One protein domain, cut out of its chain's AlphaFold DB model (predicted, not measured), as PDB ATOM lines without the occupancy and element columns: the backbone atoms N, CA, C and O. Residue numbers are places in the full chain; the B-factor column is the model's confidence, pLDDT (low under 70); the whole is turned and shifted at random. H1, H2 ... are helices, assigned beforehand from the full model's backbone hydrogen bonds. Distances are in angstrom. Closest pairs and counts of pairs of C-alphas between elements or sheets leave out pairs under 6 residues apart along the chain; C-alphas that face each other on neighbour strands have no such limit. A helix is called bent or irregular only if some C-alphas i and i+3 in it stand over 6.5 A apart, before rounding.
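Overview. This is residues 301 to 407 of the 622 residues of an uncharacterized protein of Heterorhabditis bacteriophora (UniProt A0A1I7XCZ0). The core is helix H4, with H2 and H3 packed on it as an up-and-down bundle and H7 crossing it on another side. H1 folds back on the first part of H2, H5 turns off from the last part of H4, and H6 lies near H3 and H7; after H7, residues 395 to 407 run back toward the end that holds H1. The printed part has 107 residues, with seven named helices, H1 to H7 in chain order, and no named strand: all helix. It is compact, with a radius of gyration of the C-alphas of 13.5 A and spans of 38 by 30 by 28 A.

Along the chain. H1, residues 301 to 309, begins at C-alpha 301 (-10.793, 30.975, 14.877). H2 is residues 313 to 325, 18.3 A long; H3 is 333 to 342; H4 is 346 to 358, 18.7 A. H5 is 361 to 367 and H6 is 372 to 376. H7, 378 to 394, is 23.4 A long and ends at C-alpha 394 (10.885, 38.045, -9.394). It has a kink of 28 degrees near residue 385 and is only just irregular, with C-alphas 383 and 386 6.8 A apart.

Arrangement. H1 and H2 form a hairpin, closest at the C-alphas of Ala 307 and Ile 316, 5.8 A. H4 is the hub. H2 touches it, closest at Ser 320 and Ala 348, C-alphas 4.4 A apart, the same way at 37 degrees, only just steep. H3 and H4 form a hairpin at a shallow tilt of 21 degrees, with the closest C-alphas, of Ala 340 and Ala 348, 6.0 A apart. H4 and H5 only just touch, only at the corner, with 3 pairs of C-alphas within 8 A, the closest those of Ala 356 and Trp 362, 5.0 A. H7 touches H4 at a steep tilt of 45 degrees, the same way, with the closest C-alphas, of Phe 354 and Ser 388, 5.2 A apart. H6 is close to H7 but not clearly touching, the closest C-alphas, of Glu 373 and Tyr 381, being 5.6 A apart. Every O i to N i+4 pair is within hydrogen-bond range in H1 to H6, and 11 of 13 in H7.

Size, cuts and confidence. The two C-alphas farthest apart, of Gly 369 and Ser 407, are 41.4 A apart. The printed part has no cut, and no link between helices is long. Mean pLDDT of the printed part is 89.2; residues 326 to 330 and residue 407 are under 70.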
ATOM      1  N   ARG A 301     -10.942  29.644  14.271       92.19
ATOM      2  CA  ARG A 301     -10.793  30.975  14.877       92.19
ATOM      3  C   ARG A 301     -10.131  30.877  16.251       92.19
ATOM      4  O   ARG A 301      -9.167  31.599  16.509       92.19
ATOM      5  N   ALA A 302     -10.599  29.983  17.125       94.38
ATOM      6  CA  ALA A 302      -9.987  29.785  18.438       94.38
ATOM      7  C   ALA A 302      -8.573  29.191  18.320       94.38
ATOM      8  O   ALA A 302      -7.647  29.666  18.984       94.38
ATOM      9  N   LEU A 303      -8.387  28.226  17.414       95.25
ATOM     10  CA  LEU A 303      -7.088  27.634  17.107       95.25
ATOM     11  C   LEU A 303      -6.090  28.677  16.581       95.25
ATOM     12  O   LEU A 303      -4.978  28.749  17.096       95.25
ATOM     13  N   ALA A 304      -6.471  29.507  15.602       96.25
ATOM     14  CA  ALA A 304      -5.599  30.553  15.072       96.25
ATOM     15  C   ALA A 304      -5.245  31.597  16.139       96.25
ATOM     16  O   ALA A 304      -4.071  31.927  16.299       96.25
ATOM     17  N   LYS A 305      -6.229  32.042  16.936       96.38
ATOM     18  CA  LYS A 305      -6.005  32.979  18.048       96.38
ATOM     19  C   LYS A 305      -4.947  32.463  19.027       96.38
ATOM     20  O   LYS A 305      -4.078  33.228  19.434       96.38
ATOM     21  N   ALA A 306      -5.004  31.184  19.400       97.19
ATOM     22  CA  ALA A 306      -4.005  30.577  20.279       97.19
ATOM     23  C   ALA A 306      -2.662  30.352  19.573       97.19
ATOM     24  O   ALA A 306      -1.626  30.728  20.113       97.19
ATOM     25  N   ALA A 307      -2.666  29.816  18.350       96.81
ATOM     26  CA  ALA A 307      -1.443  29.582  17.593       96.81
ATOM     27  C   ALA A 307      -0.645  30.878  17.371       96.81
ATOM     28  O   ALA A 307       0.571  30.866  17.527       96.81
ATOM     29  N   VAL A 308      -1.310  32.001  17.077       96.81
ATOM     30  CA  VAL A 308      -0.666  33.318  16.948       96.81
ATOM     31  C   VAL A 308      -0.207  33.853  18.308       96.81
ATOM     32  O   VAL A 308       0.960  34.217  18.437       96.81
ATOM     33  N   ALA A 309      -1.068  33.850  19.334       96.50
ATOM     34  CA  ALA A 309      -0.728  34.386  20.660       96.50
ATOM     35  C   ALA A 309       0.478  33.682  21.308       96.50
ATOM     36  O   ALA A 309       1.325  34.337  21.907       96.50
ATOM     37  N   PHE A 310       0.583  32.360  21.140       96.56
ATOM     38  CA  PHE A 310       1.694  31.557  21.652       96.56
ATOM     39  C   PHE A 310       2.776  31.282  20.599       96.56
ATOM     40  O   PHE A 310       3.624  30.427  20.830       96.56
ATOM     41  N   GLN A 311       2.775  31.971  19.451       95.75
ATOM     42  CA  GLN A 311       3.780  31.839  18.381       95.75
ATOM     43  C   GLN A 311       4.061  30.381  17.955       95.75
ATOM     44  O   GLN A 311       5.206  29.973  17.748       95.75
ATOM     45  N   ALA A 312       3.009  29.569  17.848       94.94
ATOM     46  CA  ALA A 312       3.079  28.171  17.444       94.94
ATOM     47  C   ALA A 312       3.290  28.052  15.922       94.94
ATOM     48  O   ALA A 312       2.379  27.699  15.171       94.94
ATOM     49  N   THR A 313       4.486  28.394  15.444       92.88
ATOM     50  CA  THR A 313       4.803  28.615  14.022       92.88
ATOM     51  C   THR A 313       4.366  27.485  13.070       92.88
ATOM     52  O   THR A 313       3.774  27.807  12.034       92.88
ATOM     53  N   PRO A 314       4.545  26.181  13.379       90.56
ATOM     54  CA  PRO A 314       4.026  25.096  12.541       90.56
ATOM     55  C   PRO A 314       2.496  25.092  12.408       90.56
ATOM     56  O   PRO A 314       1.980  24.823  11.325       90.56
ATOM     57  N   LEU A 315       1.770  25.447  13.478       92.12
ATOM     58  CA  LEU A 315       0.312  25.583  13.448       92.12
ATOM     59  C   LEU A 315      -0.118  26.800  12.633       92.12
ATOM     60  O   LEU A 315      -0.987  26.668  11.779       92.12
ATOM     61  N   ILE A 316       0.514  27.962  12.838       94.69
ATOM     62  CA  ILE A 316       0.217  29.175  12.056       94.69
ATOM     63  C   ILE A 316       0.383  28.883  10.557       94.69
ATOM     64  O   ILE A 316      -0.490  29.238   9.764       94.69
ATOM     65  N   TYR A 317       1.458  28.188  10.163       92.31
ATOM     66  CA  TYR A 317       1.669  27.751   8.781       92.31
ATOM     67  C   TYR A 317       0.573  26.790   8.296       92.31
ATOM     68  O   TYR A 317      -0.017  27.023   7.244       92.31
ATOM     69  N   ALA A 318       0.251  25.746   9.065       89.06
ATOM     70  CA  ALA A 318      -0.754  24.755   8.680       89.06
ATOM     71  C   ALA A 318      -2.160  25.349   8.501       89.06
ATOM     72  O   ALA A 318      -2.834  25.062   7.513       89.06
ATOM     73  N   ILE A 319      -2.585  26.216   9.423       92.19
ATOM     74  CA  ILE A 319      -3.863  26.936   9.340       92.19
ATOM     75  C   ILE A 319      -3.847  27.888   8.134       92.19
ATOM     76  O   ILE A 319      -4.839  27.988   7.414       92.19
ATOM     77  N   SER A 320      -2.708  28.541   7.875       92.81
ATOM     78  CA  SER A 320      -2.548  29.435   6.725       92.81
ATOM     79  C   SER A 320      -2.695  28.701   5.395       92.81
ATOM     80  O   SER A 320      -3.472  29.133   4.549       92.81
ATOM     81  N   MET A 321      -1.992  27.579   5.210       89.81
ATOM     82  CA  MET A 321      -2.094  26.783   3.982       89.81
ATOM     83  C   MET A 321      -3.490  26.177   3.830       89.81
ATOM     84  O   MET A 321      -4.043  26.193   2.735       89.81
ATOM     85  N   HIS A 322      -4.124  25.756   4.931       87.88
ATOM     86  CA  HIS A 322      -5.519  25.325   4.902       87.88
ATOM     87  C   HIS A 322      -6.458  26.431   4.388       87.88
ATOM     88  O   HIS A 322      -7.286  26.157   3.527       87.88
ATOM     89  N   LEU A 323      -6.314  27.681   4.839       88.62
ATOM     90  CA  LEU A 323      -7.126  28.804   4.343       88.62
ATOM     91  C   LEU A 323      -6.857  29.128   2.858       88.62
ATOM     92  O   LEU A 323      -7.784  29.446   2.110       88.62
ATOM     93  N   VAL A 324      -5.601  29.017   2.415       88.12
ATOM     94  CA  VAL A 324      -5.212  29.198   1.006       88.12
ATOM     95  C   VAL A 324      -5.863  28.126   0.123       88.12
ATOM     96  O   VAL A 324      -6.543  28.458  -0.848       88.12
ATOM     97  N   GLU A 325      -5.698  26.851   0.474       82.75
ATOM     98  CA  GLU A 325      -6.027  25.695  -0.375       82.75
ATOM     99  C   GLU A 325      -7.499  25.252  -0.298       82.75
ATOM    100  O   GLU A 325      -8.033  24.695  -1.258       82.75
ATOM    101  N   PHE A 326      -8.181  25.456   0.832       69.19
ATOM    102  CA  PHE A 326      -9.458  24.790   1.098       69.19
ATOM    103  C   PHE A 326     -10.676  25.578   0.592       69.19
ATOM    104  O   PHE A 326     -10.998  26.653   1.092       69.19
ATOM    105  N   ASN A 327     -11.409  24.981  -0.353       54.53
ATOM    106  CA  ASN A 327     -12.591  25.561  -1.011       54.53
ATOM    107  C   ASN A 327     -13.898  24.764  -0.763       54.53
ATOM    108  O   ASN A 327     -14.787  24.760  -1.610       54.53
ATOM    109  N   LYS A 328     -14.069  24.068   0.381       49.50
ATOM    110  CA  LYS A 328     -15.315  23.288   0.643       49.50
ATOM    111  C   LYS A 328     -16.601  24.128   0.692       49.50
ATOM    112  O   LYS A 328     -17.693  23.579   0.586       49.50
ATOM    113  N   LYS A 329     -16.472  25.442   0.853       53.81
ATOM    114  CA  LYS A 329     -17.412  26.421   0.302       53.81
ATOM    115  C   LYS A 329     -16.613  27.321  -0.645       53.81
ATOM    116  O   LYS A 329     -15.463  27.614  -0.303       53.81
ATOM    117  N   PRO A 330     -17.190  27.794  -1.761       59.00
ATOM    118  CA  PRO A 330     -16.597  28.890  -2.510       59.00
ATOM    119  C   PRO A 330     -16.550  30.115  -1.590       59.00
ATOM    120  O   PRO A 330     -17.580  30.661  -1.200       59.00
ATOM    121  N   MET A 331     -15.341  30.477  -1.180       75.25
ATOM    122  CA  MET A 331     -15.030  31.688  -0.432       75.25
ATOM    123  C   MET A 331     -14.349  32.631  -1.419       75.25
ATOM    124  O   MET A 331     -13.447  32.186  -2.138       75.25
ATOM    125  N   SER A 332     -14.781  33.892  -1.495       83.56
ATOM    126  CA  SER A 332     -14.139  34.843  -2.404       83.56
ATOM    127  C   SER A 332     -12.687  35.091  -1.981       83.56
ATOM    128  O   SER A 332     -12.281  34.806  -0.850       83.56
ATOM    129  N   PHE A 333     -11.874  35.616  -2.894       85.81
ATOM    130  CA  PHE A 333     -10.497  35.982  -2.566       85.81
ATOM    131  C   PHE A 333     -10.443  37.055  -1.461       85.81
ATOM    132  O   PHE A 333      -9.623  36.958  -0.549       85.81
ATOM    133  N   GLU A 334     -11.372  38.013  -1.488       87.06
ATOM    134  CA  GLU A 334     -11.531  39.049  -0.461       87.06
ATOM    135  C   GLU A 334     -11.911  38.446   0.897       87.06
ATOM    136  O   GLU A 334     -11.268  38.757   1.897       87.06
ATOM    137  N   ASP A 335     -12.867  37.512   0.943       87.94
ATOM    138  CA  ASP A 335     -13.233  36.799   2.176       87.94
ATOM    139  C   ASP A 335     -12.037  36.033   2.770       87.94
ATOM    140  O   ASP A 335     -11.840  36.039   3.987       87.94
ATOM    141  N   LYS A 336     -11.213  35.390   1.924       89.75
ATOM    142  CA  LYS A 336      -9.994  34.692   2.371       89.75
ATOM    143  C   LYS A 336      -8.978  35.654   2.978       89.75
ATOM    144  O   LYS A 336      -8.384  35.330   4.005       89.75
ATOM    145  N   LEU A 337      -8.780  36.824   2.368       91.25
ATOM    146  CA  LEU A 337      -7.888  37.853   2.899       91.25
ATOM    147  C   LEU A 337      -8.423  38.437   4.212       91.25
ATOM    148  O   LEU A 337      -7.679  38.472   5.188       91.25
ATOM    149  N   SER A 338      -9.706  38.804   4.275       91.00
ATOM    150  CA  SER A 338     -10.376  39.267   5.500       91.00
ATOM    151  C   SER A 338     -10.219  38.256   6.635       91.00
ATOM    152  O   SER A 338      -9.757  38.601   7.720       91.00
ATOM    153  N   ALA A 339     -10.501  36.976   6.370       91.38
ATOM    154  CA  ALA A 339     -10.336  35.901   7.343       91.38
ATOM    155  C   ALA A 339      -8.870  35.720   7.784       91.38
ATOM    156  O   ALA A 339      -8.609  35.469   8.962       91.38
ATOM    157  N   ALA A 340      -7.904  35.872   6.872       93.88
ATOM    158  CA  ALA A 340      -6.480  35.810   7.199       93.88
ATOM    159  C   ALA A 340      -6.037  36.978   8.099       93.88
ATOM    160  O   ALA A 340      -5.262  36.758   9.030       93.88
ATOM    161  N   ILE A 341      -6.550  38.190   7.854       93.00
ATOM    162  CA  ILE A 341      -6.295  39.389   8.668       93.00
ATOM    163  C   ILE A 341      -6.941  39.240  10.053       93.00
ATOM    164  O   ILE A 341      -6.236  39.356  11.055       93.00
ATOM    165  N   GLU A 342      -8.236  38.898  10.126       93.12
ATOM    166  CA  GLU A 342      -8.971  38.662  11.386       93.12
ATOM    167  C   GLU A 342      -8.270  37.640  12.295       93.12
ATOM    168  O   GLU A 342      -8.263  37.781  13.518       93.12
ATOM    169  N   MET A 343      -7.688  36.594  11.701       94.56
ATOM    170  CA  MET A 343      -6.998  35.522  12.421       94.56
ATOM    171  C   MET A 343      -5.493  35.774  12.633       94.56
ATOM    172  O   MET A 343      -4.823  34.924  13.219       94.56
ATOM    173  N   GLY A 344      -4.937  36.899  12.165       94.50
ATOM    174  CA  GLY A 344      -3.507  37.218  12.285       94.50
ATOM    175  C   GLY A 344      -2.573  36.302  11.476       94.50
ATOM    176  O   GLY A 344      -1.373  36.222  11.754       94.50
ATOM    177  N   LEU A 345      -3.099  35.593  10.472       95.31
ATOM    178  CA  LEU A 345      -2.390  34.587   9.677       95.31
ATOM    179  C   LEU A 345      -1.496  35.239   8.615       95.31
ATOM    180  O   LEU A 345      -1.733  35.145   7.412       95.31
ATOM    181  N   THR A 346      -0.415  35.868   9.077       94.88
ATOM    182  CA  THR A 346       0.620  36.487   8.233       94.88
ATOM    183  C   THR A 346       1.060  35.610   7.044       94.88
ATOM    184  O   THR A 346       1.164  36.147   5.939       94.88
ATOM    185  N   PRO A 347       1.286  34.283   7.188       94.75
ATOM    186  CA  PRO A 347       1.667  33.453   6.047       94.75
ATOM    187  C   PRO A 347       0.550  33.291   5.002       94.75
ATOM    188  O   PRO A 347       0.847  33.250   3.813       94.75
ATOM    189  N   ALA A 348      -0.725  33.260   5.408       94.44
ATOM    190  CA  ALA A 348      -1.845  33.202   4.466       94.44
ATOM    191  C   ALA A 348      -1.948  34.488   3.642       94.44
ATOM    192  O   ALA A 348      -2.075  34.411   2.426       94.44
ATOM    193  N   ILE A 349      -1.827  35.660   4.282       95.12
ATOM    194  CA  ILE A 349      -1.844  36.964   3.592       95.12
ATOM    195  C   ILE A 349      -0.759  36.998   2.508       95.12
ATOM    196  O   ILE A 349      -1.042  37.320   1.356       95.12
ATOM    197  N   LYS A 350       0.470  36.608   2.870       95.19
ATOM    198  CA  LYS A 350       1.614  36.543   1.951       95.19
ATOM    199  C   LYS A 350       1.362  35.624   0.755       95.19
ATOM    200  O   LYS A 350       1.522  36.049  -0.384       95.19
ATOM    201  N   GLU A 351       0.957  34.382   1.006       94.19
ATOM    202  CA  GLU A 351       0.740  33.376  -0.042       94.19
ATOM    203  C   GLU A 351      -0.447  33.738  -0.960       94.19
ATOM    204  O   GLU A 351      -0.350  33.580  -2.175       94.19
ATOM    205  N   LEU A 352      -1.546  34.276  -0.407       93.38
ATOM    206  CA  LEU A 352      -2.714  34.730  -1.175       93.38
ATOM    207  C   LEU A 352      -2.361  35.890  -2.115       93.38
ATOM    208  O   LEU A 352      -2.674  35.825  -3.303       93.38
ATOM    209  N   VAL A 353      -1.688  36.928  -1.606       94.44
ATOM    210  CA  VAL A 353      -1.255  38.086  -2.412       94.44
ATOM    211  C   VAL A 353      -0.262  37.661  -3.491       94.44
ATOM    212  O   VAL A 353      -0.403  38.071  -4.642       94.44
ATOM    213  N   PHE A 354       0.716  36.821  -3.139       94.12
ATOM    214  CA  PHE A 354       1.721  36.322  -4.075       94.12
ATOM    215  C   PHE A 354       1.068  35.598  -5.262       94.12
ATOM    216  O   PHE A 354       1.305  35.970  -6.411       94.12
ATOM    217  N   ARG A 355       0.177  34.628  -4.994       91.44
ATOM    218  CA  ARG A 355      -0.541  33.889  -6.048       91.44
ATOM    219  C   ARG A 355      -1.428  34.811  -6.882       91.44
ATOM    220  O   ARG A 355      -1.295  34.831  -8.097       91.44
ATOM    221  N   ALA A 356      -2.232  35.670  -6.252       91.19
ATOM    222  CA  ALA A 356      -3.078  36.621  -6.980       91.19
ATOM    223  C   ALA A 356      -2.284  37.613  -7.850       91.19
ATOM    224  O   ALA A 356      -2.801  38.089  -8.861       91.19
ATOM    225  N   THR A 357      -1.038  37.926  -7.482       93.00
ATOM    226  CA  THR A 357      -0.131  38.733  -8.311       93.00
ATOM    227  C   THR A 357       0.367  37.937  -9.519       93.00
ATOM    228  O   THR A 357       0.319  38.457 -10.634       93.00
ATOM    229  N   GLN A 358       0.789  36.679  -9.327       90.62
ATOM    230  CA  GLN A 358       1.216  35.795 -10.422       90.62
ATOM    231  C   GLN A 358       0.074  35.483 -11.406       90.62
ATOM    232  O   GLN A 358       0.283  35.528 -12.615       90.62
ATOM    233  N   ASP A 359      -1.136  35.255 -10.894       89.12
ATOM    234  CA  ASP A 359      -2.335  34.914 -11.672       89.12
ATOM    235  C   ASP A 359      -3.035  36.153 -12.278       89.12
ATOM    236  O   ASP A 359      -4.082  36.046 -12.916       89.12
ATOM    237  N   GLY A 360      -2.511  37.364 -12.048       89.50
ATOM    238  CA  GLY A 360      -3.067  38.627 -12.553       89.50
ATOM    239  C   GLY A 360      -4.347  39.125 -11.861       89.50
ATOM    240  O   GLY A 360      -4.712  40.290 -12.044       89.50
ATOM    241  N   VAL A 361      -4.983  38.301 -11.020       90.62
ATOM    242  CA  VAL A 361      -6.179  38.625 -10.214       90.62
ATOM    243  C   VAL A 361      -5.993  39.918  -9.416       90.62
ATOM    244  O   VAL A 361      -6.881  40.769  -9.398       90.62
ATOM    245  N   TRP A 362      -4.814  40.120  -8.823       92.12
ATOM    246  CA  TRP A 362      -4.479  41.333  -8.076       92.12
ATOM    247  C   TRP A 362      -4.631  42.595  -8.935       92.12
ATOM    248  O   TRP A 362      -5.319  43.540  -8.554       92.12
ATOM    249  N   ASN A 363      -4.066  42.590 -10.146       91.06
ATOM    250  CA  ASN A 363      -4.157  43.719 -11.075       91.06
ATOM    251  C   ASN A 363      -5.597  43.962 -11.553       91.06
ATOM    252  O   ASN A 363      -5.976  45.107 -11.801       91.06
ATOM    253  N   GLN A 364      -6.405  42.904 -11.675       91.75
ATOM    254  CA  GLN A 364      -7.828  43.025 -11.986       91.75
ATOM    255  C   GLN A 364      -8.595  43.708 -10.846       91.75
ATOM    256  O   GLN A 364      -9.373  44.618 -11.119       91.75
ATOM    257  N   MET A 365      -8.341  43.344  -9.585       89.38
ATOM    258  CA  MET A 365      -8.975  43.988  -8.428       89.38
ATOM    259  C   MET A 365      -8.652  45.484  -8.352       89.38
ATOM    260  O   MET A 365      -9.566  46.294  -8.212       89.38
ATOM    261  N   ILE A 366      -7.383  45.875  -8.530       91.25
ATOM    262  CA  ILE A 366      -6.990  47.298  -8.561       91.25
ATOM    263  C   ILE A 366      -7.740  48.057  -9.669       91.25
ATOM    264  O   ILE A 366      -8.240  49.155  -9.441       91.25
ATOM    265  N   ARG A 367      -7.888  47.463 -10.864       92.56
ATOM    266  CA  ARG A 367      -8.659  48.062 -11.974       92.56
ATOM    267  C   ARG A 367     -10.156  48.197 -11.686       92.56
ATOM    268  O   ARG A 367     -10.797  49.049 -12.291       92.56
ATOM    269  N   LEU A 368     -10.702  47.375 -10.791       93.00
ATOM    270  CA  LEU A 368     -12.091  47.444 -10.327       93.00
ATOM    271  C   LEU A 368     -12.284  48.410  -9.140       93.00
ATOM    272  O   LEU A 368     -13.402  48.541  -8.652       93.00
ATOM    273  N   GLY A 369     -11.228  49.105  -8.697       92.12
ATOM    274  CA  GLY A 369     -11.291  50.081  -7.604       92.12
ATOM    275  C   GLY A 369     -10.997  49.513  -6.213       92.12
ATOM    276  O   GLY A 369     -11.307  50.164  -5.222       92.12
ATOM    277  N   PHE A 370     -10.402  48.320  -6.108       91.50
ATOM    278  CA  PHE A 370      -9.906  47.813  -4.826       91.50
ATOM    279  C   PHE A 370      -8.752  48.688  -4.309       91.50
ATOM    280  O   PHE A 370      -7.776  48.910  -5.026       91.50
ATOM    281  N   GLU A 371      -8.839  49.139  -3.052       92.50
ATOM    282  CA  GLU A 371      -7.823  49.965  -2.384       92.50
ATOM    283  C   GLU A 371      -7.091  49.162  -1.287       92.50
ATOM    284  O   GLU A 371      -7.564  49.083  -0.147       92.50
ATOM    285  N   PRO A 372      -5.912  48.569  -1.573       89.56
ATOM    286  CA  PRO A 372      -5.247  47.671  -0.631       89.56
ATOM    287  C   PRO A 372      -4.838  48.341   0.683       89.56
ATOM    288  O   PRO A 372      -4.960  47.733   1.742       89.56
ATOM    289  N   GLU A 373      -4.349  49.583   0.652       92.50
ATOM    290  CA  GLU A 373      -3.875  50.239   1.878       92.50
ATOM    291  C   GLU A 373      -5.022  50.515   2.869       92.50
ATOM    292  O   GLU A 373      -4.806  50.460   4.081       92.50
ATOM    293  N   VAL A 374      -6.244  50.718   2.363       92.94
ATOM    294  CA  VAL A 374      -7.466  50.853   3.168       92.94
ATOM    295  C   VAL A 374      -7.943  49.487   3.669       92.94
ATOM    296  O   VAL A 374      -8.219  49.342   4.856       92.94
ATOM    297  N   PHE A 375      -7.988  48.475   2.797       91.75
ATOM    298  CA  PHE A 375      -8.474  47.132   3.140       91.75
ATOM    299  C   PHE A 375      -7.576  46.401   4.154       91.75
ATOM    300  O   PHE A 375      -8.060  45.825   5.125       91.75
ATOM    301  N   PHE A 376      -6.258  46.416   3.939       89.56
ATOM    302  CA  PHE A 376      -5.288  45.740   4.809       89.56
ATOM    303  C   PHE A 376      -4.860  46.593   6.011       89.56
ATOM    304  O   PHE A 376      -4.364  46.056   7.003       89.56
ATOM    305  N   GLY A 377      -4.993  47.916   5.911       92.94
ATOM    306  CA  GLY A 377      -4.324  48.868   6.788       92.94
ATOM    307  C   GLY A 377      -2.846  49.067   6.421       92.94
ATOM    308  O   GLY A 377      -2.142  48.148   5.989       92.94
ATOM    309  N   ALA A 378      -2.350  50.288   6.637       92.12
ATOM    310  CA  ALA A 378      -1.025  50.736   6.196       92.12
ATOM    311  C   ALA A 378       0.144  49.840   6.642       92.12
ATOM    312  O   ALA A 378       1.096  49.647   5.884       92.12
ATOM    313  N   GLU A 379       0.091  49.277   7.852       92.19
ATOM    314  CA  GLU A 379       1.165  48.428   8.374       92.19
ATOM    315  C   GLU A 379       1.242  47.071   7.659       92.19
ATOM    316  O   GLU A 379       2.312  46.693   7.176       92.19
ATOM    317  N   VAL A 380       0.116  46.358   7.551       91.88
ATOM    318  CA  VAL A 380       0.028  45.063   6.854       91.88
ATOM    319  C   VAL A 380       0.358  45.244   5.377       91.88
ATOM    320  O   VAL A 380       1.147  44.474   4.825       91.88
ATOM    321  N   TYR A 381      -0.172  46.301   4.753       93.94
ATOM    322  CA  TYR A 381       0.106  46.613   3.357       93.94
ATOM    323  C   TYR A 381       1.614  46.793   3.105       93.94
ATOM    324  O   TYR A 381       2.206  46.076   2.297       93.94
ATOM    325  N   LYS A 382       2.274  47.670   3.871       93.69
ATOM    326  CA  LYS A 382       3.697  47.992   3.670       93.69
ATOM    327  C   LYS A 382       4.645  46.864   4.093       93.69
ATOM    328  O   LYS A 382       5.649  46.651   3.419       93.69
ATOM    329  N   LYS A 383       4.355  46.137   5.181       94.69
ATOM    330  CA  LYS A 383       5.248  45.085   5.715       94.69
ATOM    331  C   LYS A 383       5.047  43.707   5.085       94.69
ATOM    332  O   LYS A 383       5.990  42.917   5.083       94.69
ATOM    333  N   LEU A 384       3.842  43.385   4.606       93.56
ATOM    334  CA  LEU A 384       3.488  42.034   4.147       93.56
ATOM    335  C   LEU A 384       3.064  42.002   2.676       93.56
ATOM    336  O   LEU A 384       3.578  41.170   1.930       93.56
ATOM    337  N   VAL A 385       2.171  42.897   2.248       94.00
ATOM    338  CA  VAL A 385       1.603  42.875   0.888       94.00
ATOM    339  C   VAL A 385       2.631  43.332  -0.149       94.00
ATOM    340  O   VAL A 385       2.948  42.564  -1.055       94.00
ATOM    341  N   CYS A 386       3.221  44.525   0.005       94.19
ATOM    342  CA  CYS A 386       4.179  45.066  -0.970       94.19
ATOM    343  C   CYS A 386       5.388  44.140  -1.237       94.19
ATOM    344  O   CYS A 386       5.688  43.914  -2.410       94.19
ATOM    345  N   PRO A 387       6.053  43.538  -0.223       95.50
ATOM    346  CA  PRO A 387       7.112  42.557  -0.473       95.50
ATOM    347  C   PRO A 387       6.622  41.320  -1.233       95.50
ATOM    348  O   PRO A 387       7.299  40.871  -2.150       95.50
ATOM    349  N   SER A 388       5.421  40.814  -0.922       94.56
ATOM    350  CA  SER A 388       4.856  39.633  -1.599       94.56
ATOM    351  C   SER A 388       4.587  39.889  -3.089       94.56
ATOM    352  O   SER A 388       4.800  38.996  -3.902       94.56
ATOM    353  N   ILE A 389       4.171  41.110  -3.455       93.75
ATOM    354  CA  ILE A 389       4.000  41.539  -4.857       93.75
ATOM    355  C   ILE A 389       5.358  41.600  -5.573       93.75
ATOM    356  O   ILE A 389       5.509  41.069  -6.671       93.75
ATOM    357  N   ILE A 390       6.364  42.225  -4.948       93.31
ATOM    358  CA  ILE A 390       7.718  42.338  -5.513       93.31
ATOM    359  C   ILE A 390       8.324  40.947  -5.732       93.31
ATOM    360  O   ILE A 390       8.866  40.669  -6.802       93.31
ATOM    361  N   ASP A 391       8.205  40.052  -4.753       92.81
ATOM    362  CA  ASP A 391       8.716  38.688  -4.853       92.81
ATOM    363  C   ASP A 391       7.958  37.874  -5.921       92.81
ATOM    364  O   ASP A 391       8.590  37.147  -6.687       92.81
ATOM    365  N   ALA A 392       6.638  38.051  -6.062       91.88
ATOM    366  CA  ALA A 392       5.831  37.385  -7.092       91.88
ATOM    367  C   ALA A 392       6.265  37.711  -8.529       91.88
ATOM    368  O   ALA A 392       6.195  36.833  -9.391       91.88
ATOM    369  N   HIS A 393       6.749  38.932  -8.782       90.00
ATOM    370  CA  HIS A 393       7.306  39.333 -10.079       90.00
ATOM    371  C   HIS A 393       8.724  38.799 -10.342       90.00
ATOM    372  O   HIS A 393       9.118  38.671 -11.499       90.00
ATOM    373  N   ASN A 394       9.492  38.499  -9.291       90.50
ATOM    374  CA  ASN A 394      10.885  38.045  -9.394       90.50
ATOM    375  C   ASN A 394      11.040  36.515  -9.313       90.50
ATOM    376  O   ASN A 394      12.079  35.974  -9.699       90.50
ATOM    377  N   MET A 395      10.040  35.807  -8.787       89.81
ATOM    378  CA  MET A 395      10.040  34.352  -8.630       89.81
ATOM    379  C   MET A 395       9.357  33.644  -9.805       89.81
ATOM    380  O   MET A 395       8.474  34.185 -10.466       89.81
ATOM    381  N   ALA A 396       9.748  32.390 -10.051       84.94
ATOM    382  CA  ALA A 396       9.120  31.562 -11.077       84.94
ATOM    383  C   ALA A 396       7.620  31.351 -10.796       84.94
ATOM    384  O   ALA A 396       7.197  31.241  -9.637       84.94
ATOM    385  N   TYR A 397       6.825  31.257 -11.862       81.31
ATOM    386  CA  TYR A 397       5.395  30.970 -11.779       81.31
ATOM    387  C   TYR A 397       5.124  29.638 -11.057       81.31
ATOM    388  O   TYR A 397       5.900  28.687 -11.191       81.31
ATOM    389  N   ALA A 398       4.033  29.579 -10.288       74.25
ATOM    390  CA  ALA A 398       3.616  28.422  -9.485       74.25
ATOM    391  C   ALA A 398       4.639  27.952  -8.422       74.25
ATOM    392  O   ALA A 398       4.589  26.810  -7.956       74.25
ATOM    393  N   SER A 399       5.562  28.822  -8.000       79.56
ATOM    394  CA  SER A 399       6.414  28.556  -6.836       79.56
ATOM    395  C   SER A 399       5.675  28.854  -5.524       79.56
ATOM    396  O   SER A 399       4.898  29.797  -5.434       79.56
ATOM    397  N   THR A 400       5.901  28.047  -4.483       77.62
ATOM    398  CA  THR A 400       5.361  28.325  -3.141       77.62
ATOM    399  C   THR A 400       6.188  29.425  -2.482       77.62
ATOM    400  O   THR A 400       7.404  29.264  -2.323       77.62
ATOM    401  N   TYR A 401       5.549  30.523  -2.081       86.12
ATOM    402  CA  TYR A 401       6.242  31.665  -1.488       86.12
ATOM    403  C   TYR A 401       6.585  31.401  -0.019       86.12
ATOM    404  O   TYR A 401       7.732  31.557   0.413       86.12
ATOM    405  N   VAL A 402       5.610  30.918   0.751       86.69
ATOM    406  CA  VAL A 402       5.810  30.566   2.156       86.69
ATOM    407  C   VAL A 402       6.396  29.161   2.279       86.69
ATOM    408  O   VAL A 402       5.743  28.155   2.017       86.69
ATOM    409  N   LYS A 403       7.638  29.075   2.758       85.50
ATOM    410  CA  LYS A 403       8.292  27.795   3.067       85.50
ATOM    411  C   LYS A 403       7.713  27.180   4.344       85.50
ATOM    412  O   LYS A 403       7.521  27.879   5.337       85.50
ATOM    413  N   ASN A 404       7.514  25.862   4.336       83.75
ATOM    414  CA  ASN A 404       7.115  25.109   5.524       83.75
ATOM    415  C   ASN A 404       8.183  25.263   6.634       83.75
ATOM    416  O   ASN A 404       9.347  24.945   6.380       83.75
ATOM    417  N   PRO A 405       7.824  25.730   7.848       82.50
ATOM    418  CA  PRO A 405       8.762  25.890   8.960       82.50
ATOM    419  C   PRO A 405       9.202  24.555   9.583       82.50
ATOM    420  O   PRO A 405      10.159  24.529  10.353       82.50
ATOM    421  N   CYS A 406       8.517  23.448   9.277       74.69
ATOM    422  CA  CYS A 406       8.856  22.129   9.792       74.69
ATOM    423  C   CYS A 406      10.072  21.559   9.053       74.69
ATOM    424  O   CYS A 406       9.979  21.177   7.883       74.69
ATOM    425  N   SER A 407      11.202  21.438   9.745       69.75
ATOM    426  CA  SER A 407      12.309  20.599   9.288       69.75
ATOM    427  C   SER A 407      11.945  19.114   9.408       69.75
ATOM    428  O   SER A 407      11.144  18.710  10.253       69.75
TER     429      SER A 407